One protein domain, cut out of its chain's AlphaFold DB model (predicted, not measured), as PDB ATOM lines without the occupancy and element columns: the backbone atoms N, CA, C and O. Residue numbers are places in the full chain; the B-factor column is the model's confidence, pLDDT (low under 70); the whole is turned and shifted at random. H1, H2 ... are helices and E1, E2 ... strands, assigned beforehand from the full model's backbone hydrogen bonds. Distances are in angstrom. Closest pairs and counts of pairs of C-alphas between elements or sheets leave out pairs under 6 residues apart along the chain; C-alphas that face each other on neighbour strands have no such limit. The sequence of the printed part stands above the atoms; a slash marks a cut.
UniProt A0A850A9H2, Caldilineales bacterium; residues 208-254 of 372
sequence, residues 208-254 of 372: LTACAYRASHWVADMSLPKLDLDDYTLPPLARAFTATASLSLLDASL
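Overview. This is residues 208 to 254 of the 372 residues of a protein of Caldilineales bacterium (UniProt A0A850A9H2). With little regular structure, this is a pair of parallel strands, E1 and E2, side by side, from which the chain swings out in a wide loop and returns through one short helix, H1; residues 230 to 236 stick out. The 47 printed residues hold E1, H1 and E2 in that order, a mixed class with 17 residues in named elements. The whole is compact, radius of gyration of the C-alphas 10.6 A, and only just elongated, spanning 31 by 21 by 16 A.

Along the chain. After residues 208 to 219, with no named element, find C-alpha 220 at (104.430, 131.261, 122.051); E1 runs to 224, 12.7 A. H1, residues 234 to 240, covers 9.9 A. E2, residues 245 to 249, covers 13.1 A and ends at (109.129, 124.927, 134.114).

Arrangement. E1 and E2 are parallel at 26 degrees; look for N 224 and O 248, 2.8 A apart, within hydrogen-bond range. E1, H1 and E2 form a strand-helix-strand unit, two parallel neighbour strands with a helix between, its crossover right-handed. In H1 every O i to N i+4 pair is within hydrogen-bond range.

Size, cuts and confidence. The farthest C-alphas, His 217 and Asp 231, are 32.3 A apart. The printed part has no cut; no link is long, and no printed residue is under 70 in pLDDT.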
ATOM      1  N   LEU A 208     101.435 113.214 121.609       89.00
ATOM      2  CA  LEU A 208     102.065 113.001 120.298       89.00
ATOM      3  C   LEU A 208     102.013 114.252 119.417       89.00
ATOM      4  O   LEU A 208     102.961 114.519 118.678       89.00
ATOM      5  N   THR A 209     100.919 115.020 119.497       87.19
ATOM      6  CA  THR A 209     100.664 116.206 118.665       87.19
ATOM      7  C   THR A 209     100.742 117.543 119.405       87.19
ATOM      8  O   THR A 209     100.727 118.591 118.758       87.19
ATOM      9  N   ALA A 210     100.880 117.531 120.734       88.06
ATOM     10  CA  ALA A 210     100.842 118.737 121.555       88.06
ATOM     11  C   ALA A 210     102.065 119.647 121.347       88.06
ATOM     12  O   ALA A 210     103.216 119.211 121.408       88.06
ATOM     13  N   CYS A 211     101.813 120.951 121.188       85.81
ATOM     14  CA  CYS A 211     102.863 121.971 121.116       85.81
ATOM     15  C   CYS A 211     103.649 122.107 122.426       85.81
ATOM     16  O   CYS A 211     104.815 122.481 122.377       85.81
ATOM     17  N   ALA A 212     103.051 121.744 123.568       85.88
ATOM     18  CA  ALA A 212     103.687 121.826 124.884       85.88
ATOM     19  C   ALA A 212     105.029 121.086 124.949       85.88
ATOM     20  O   ALA A 212     105.943 121.525 125.644       85.88
ATOM     21  N   TYR A 213     105.154 119.998 124.188       84.38
ATOM     22  CA  TYR A 213     106.362 119.190 124.108       84.38
ATOM     23  C   TYR A 213     107.197 119.498 122.870       84.38
ATOM     24  O   TYR A 213     108.070 118.712 122.553       84.38
ATOM     25  N   ARG A 214     106.976 120.597 122.140       78.69
ATOM     26  CA  ARG A 214     107.727 120.908 120.912       78.69
ATOM     27  C   ARG A 214     108.393 122.268 120.983       78.69
ATOM     28  O   ARG A 214     107.736 123.275 121.215       78.69
ATOM     29  N   ALA A 215     109.677 122.297 120.654       70.25
ATOM     30  CA  ALA A 215     110.361 123.543 120.366       70.25
ATOM     31  C   ALA A 215     109.911 124.029 118.982       70.25
ATOM     32  O   ALA A 215     110.115 123.349 117.978       70.25
ATOM     33  N   SER A 216     109.276 125.196 118.913       73.31
ATOM     34  CA  SER A 216     108.928 125.831 117.646       73.31
ATOM     35  C   SER A 216     108.983 127.341 117.800       73.31
ATOM     36  O   SER A 216     108.432 127.893 118.743       73.31
ATOM     37  N   HIS A 217     109.610 128.016 116.840       75.69
ATOM     38  CA  HIS A 217     109.642 129.479 116.781       75.69
ATOM     39  C   HIS A 217     108.305 130.087 116.324       75.69
ATOM     40  O   HIS A 217     108.155 131.305 116.317       75.69
ATOM     41  N   TRP A 218     107.341 129.249 115.931       81.25
ATOM     42  CA  TRP A 218     106.020 129.669 115.456       81.25
ATOM     43  C   TRP A 218     104.950 129.706 116.549       81.25
ATOM     44  O   TRP A 218     103.842 130.173 116.292       81.25
ATOM     45  N   VAL A 219     105.242 129.188 117.743       85.50
ATOM     46  CA  VAL A 219     104.306 129.174 118.875       85.50
ATOM     47  C   VAL A 219     104.877 129.992 120.024       85.50
ATOM     48  O   VAL A 219     106.090 130.147 120.142       85.50
ATOM     49  N   ALA A 220     104.000 130.543 120.860       88.81
ATOM     50  CA  ALA A 220     104.430 131.261 122.051       88.81
ATOM     51  C   ALA A 220     105.076 130.293 123.052       88.81
ATOM     52  O   ALA A 220     104.575 129.182 123.234       88.81
ATOM     53  N   ASP A 221     106.136 130.744 123.721       89.00
ATOM     54  CA  ASP A 221     106.718 130.038 124.859       89.00
ATOM     55  C   ASP A 221     106.086 130.519 126.167       89.00
ATOM     56  O   ASP A 221     105.935 131.722 126.396       89.00
ATOM     57  N   MET A 222     105.682 129.571 127.010       91.06
ATOM     58  CA  MET A 222     105.095 129.831 128.318       91.06
ATOM     59  C   MET A 222     105.908 129.116 129.400       91.06
ATOM     60  O   MET A 222     105.831 127.897 129.566       91.06
ATOM     61  N   SER A 223     106.651 129.910 130.171       93.00
ATOM     62  CA  SER A 223     107.416 129.453 131.333       93.00
ATOM     63  C   SER A 223     106.550 129.498 132.588       93.00
ATOM     64  O   SER A 223     106.114 130.562 133.038       93.00
ATOM     65  N   LEU A 224     106.250 128.320 133.133       93.50
ATOM     66  CA  LEU A 224     105.453 128.155 134.341       93.50
ATOM     67  C   LEU A 224     106.358 128.200 135.586       93.50
ATOM     68  O   LEU A 224     107.422 127.566 135.608       93.50
ATOM     69  N   PRO A 225     105.950 128.906 136.657       94.94
ATOM     70  CA  PRO A 225     106.632 128.828 137.939       94.94
ATOM     71  C   PRO A 225     106.296 127.509 138.653       94.94
ATOM     72  O   PRO A 225     105.505 126.691 138.181       94.94
ATOM     73  N   LYS A 226     106.869 127.314 139.844       94.81
ATOM     74  CA  LYS A 226     106.396 126.268 140.759       94.81
ATOM     75  C   LYS A 226     104.980 126.615 141.215       94.81
ATOM     76  O   LYS A 226     104.740 127.733 141.664       94.81
ATOM     77  N   LEU A 227     104.078 125.653 141.093       93.25
ATOM     78  CA  LEU A 227     102.667 125.771 141.437       93.25
ATOM     79  C   LEU A 227     102.252 124.505 142.182       93.25
ATOM     80  O   LEU A 227     102.775 123.424 141.895       93.25
ATOM     81  N   ASP A 228     101.306 124.641 143.106       95.12
ATOM     82  CA  ASP A 228     100.616 123.483 143.666       95.12
ATOM     83  C   ASP A 228      99.797 122.802 142.561       95.12
ATOM     84  O   ASP A 228      99.326 123.467 141.636       95.12
ATOM     85  N   LEU A 229      99.653 121.477 142.629       92.62
ATOM     86  CA  LEU A 229      98.802 120.687 141.734       92.62
ATOM     87  C   LEU A 229      97.608 120.170 142.539       92.62
ATOM     88  O   LEU A 229      97.669 119.092 143.126       92.62
ATOM     89  N   ASP A 230      96.551 120.975 142.591       95.19
ATOM     90  CA  ASP A 230      95.313 120.708 143.323       95.19
ATOM     91  C   ASP A 230      94.088 120.850 142.402       95.19
ATOM     92  O   ASP A 230      94.215 121.077 141.196       95.19
ATOM     93  N   ASP A 231      92.882 120.726 142.954       96.50
ATOM     94  CA  ASP A 231      91.639 120.807 142.177       96.50
ATOM     95  C   ASP A 231      91.411 122.184 141.516       96.50
ATOM     96  O   ASP A 231      90.637 122.290 140.559       96.50
ATOM     97  N   TYR A 232      92.091 123.239 141.980       95.50
ATOM     98  CA  TYR A 232      92.010 124.580 141.401       95.50
ATOM     99  C   TYR A 232      92.993 124.761 140.243       95.50
ATOM    100  O   TYR A 232      92.630 125.335 139.210       95.50
ATOM    101  N   THR A 233      94.231 124.289 140.389       96.19
ATOM    102  CA  THR A 233      95.300 124.500 139.401       96.19
ATOM    103  C   THR A 233      95.369 123.407 138.340       96.19
ATOM    104  O   THR A 233      95.707 123.692 137.188       96.19
ATOM    105  N   LEU A 234      95.011 122.165 138.675       94.38
ATOM    106  CA  LEU A 234      95.168 121.027 137.774       94.38
ATOM    107  C   LEU A 234      94.307 121.160 136.503       94.38
ATOM    108  O   LEU A 234      94.862 121.009 135.410       94.38
ATOM    109  N   PRO A 235      93.001 121.514 136.561       95.38
ATOM    110  CA  PRO A 235      92.196 121.663 135.348       95.38
ATOM    111  C   PRO A 235      92.694 122.738 134.359       95.38
ATOM    112  O   PRO A 235      92.747 122.445 133.160       95.38
ATOM    113  N   PRO A 236      93.039 123.982 134.769       94.06
ATOM    114  CA  PRO A 236      93.596 124.965 133.841       94.06
ATOM    115  C   PRO A 236      94.984 124.580 133.321       94.06
ATOM    116  O   PRO A 236      95.235 124.778 132.131       94.06
ATOM    117  N   LEU A 237      95.850 123.976 134.144       93.12
ATOM    118  CA  LEU A 237      97.157 123.493 133.688       93.12
ATOM    119  C   LEU A 237      97.010 122.389 132.639       93.12
ATOM    120  O   LEU A 237      97.615 122.479 131.577       93.12
ATOM    121  N   ALA A 238      96.130 121.410 132.850       91.56
ATOM    122  CA  ALA A 238      95.869 120.365 131.859       91.56
ATOM    123  C   ALA A 238      95.427 120.941 130.495       91.56
ATOM    124  O   ALA A 238      95.822 120.444 129.437       91.56
ATOM    125  N   ARG A 239      94.647 122.032 130.496       90.38
ATOM    126  CA  ARG A 239      94.299 122.750 129.257       90.38
ATOM    127  C   ARG A 239      95.510 123.445 128.637       90.38
ATOM    128  O   ARG A 239      95.676 123.346 127.426       90.38
ATOM    129  N   ALA A 240      96.375 124.076 129.432       89.75
ATOM    130  CA  ALA A 240      97.607 124.699 128.941       89.75
ATOM    131  C   ALA A 240      98.554 123.684 128.274       89.75
ATOM    132  O   ALA A 240      99.058 123.943 127.185       89.75
ATOM    133  N   PHE A 241      98.703 122.486 128.849       89.00
ATOM    134  CA  PHE A 241      99.500 121.386 128.276       89.00
ATOM    135  C   PHE A 241      98.969 120.858 126.935       89.00
ATOM    136  O   PHE A 241      99.668 120.140 126.225       89.00
ATOM    137  N   THR A 242      97.741 121.221 126.568       84.19
ATOM    138  CA  THR A 242      97.127 120.846 125.289       84.19
ATOM    139  C   THR A 242      96.811 122.052 124.404       84.19
ATOM    140  O   THR A 242      96.164 121.901 123.368       84.19
ATOM    141  N   ALA A 243      97.278 123.241 124.795       82.50
ATOM    142  CA  ALA A 243      97.123 124.481 124.051       82.50
ATOM    143  C   ALA A 243      98.236 124.667 123.003       82.50
ATOM    144  O   ALA A 243      99.202 123.904 122.920       82.50
ATOM    145  N   THR A 244      98.107 125.716 122.191       84.94
ATOM    146  CA  THR A 244      99.063 126.094 121.140       84.94
ATOM    147  C   THR A 244     100.211 126.948 121.694       84.94
ATOM    148  O   THR A 244     100.372 128.105 121.305       84.94
ATOM    149  N   ALA A 245     100.982 126.400 122.632       87.12
ATOM    150  CA  ALA A 245     102.182 127.023 123.196       87.12
ATOM    151  C   ALA A 245     103.227 125.951 123.537       87.12
ATOM    152  O   ALA A 245     102.849 124.824 123.863       87.12
ATOM    153  N   SER A 246     104.515 126.291 123.468       88.81
ATOM    154  CA  SER A 246     105.567 125.490 124.100       88.81
ATOM    155  C   SER A 246     105.573 125.766 125.601       88.81
ATOM    156  O   SER A 246     105.285 126.885 126.030       88.81
ATOM    157  N   LEU A 247     105.859 124.738 126.406       90.56
ATOM    158  CA  LEU A 247     105.873 124.859 127.861       90.56
ATOM    159  C   LEU A 247     107.267 124.604 128.435       90.56
ATOM    160  O   LEU A 247     107.990 123.689 128.023       90.56
ATOM    161  N   SER A 248     107.603 125.379 129.458       91.56
ATOM    162  CA  SER A 248     108.779 125.179 130.298       91.56
ATOM    163  C   SER A 248     108.421 125.334 131.779       91.56
ATOM    164  O   SER A 248     107.402 125.930 132.131       91.56
ATOM    165  N   LEU A 249     109.232 124.751 132.663       91.44
ATOM    166  CA  LEU A 249     109.129 124.927 134.114       91.44
ATOM    167  C   LEU A 249     110.382 125.637 134.609       91.44
ATOM    168  O   LEU A 249     111.454 125.035 134.600       91.44
ATOM    169  N   LEU A 250     110.263 126.893 135.051       92.88
ATOM    170  CA  LEU A 250     111.423 127.740 135.379       92.88
ATOM    171  C   LEU A 250     112.475 127.715 134.252       92.88
ATOM    172  O   LEU A 250     113.644 127.416 134.491       92.88
ATOM    173  N   ASP A 251     112.018 127.934 133.016       88.06
ATOM    174  CA  ASP A 251     112.804 127.910 131.771       88.06
ATOM    175  C   ASP A 251     113.427 126.544 131.410       88.06
ATOM    176  O   ASP A 251     114.074 126.393 130.372       88.06
ATOM    177  N   ALA A 252     113.173 125.498 132.205       89.50
ATOM    178  CA  ALA A 252     113.470 124.126 131.820       89.50
ATOM    179  C   ALA A 252     112.416 123.644 130.815       89.50
ATOM    180  O   ALA A 252     111.306 123.252 131.182       89.50
ATOM    181  N   SER A 253     112.766 123.718 129.532       87.56
ATOM    182  CA  SER A 253     111.898 123.313 128.427       87.56
ATOM    183  C   SER A 253     111.488 121.841 128.523       87.56
ATOM    184  O   SER A 253     112.334 120.952 128.667       87.56
ATOM    185  N   LEU A 254     110.186 121.576 128.371       85.56
ATOM    186  CA  LEU A 254     109.654 120.213 128.307       85.56
ATOM    187  C   LEU A 254     109.974 119.513 126.978       85.56
ATOM    188  O   LEU A 254     109.908 118.290 126.907       85.56
TER     189      LEU A 254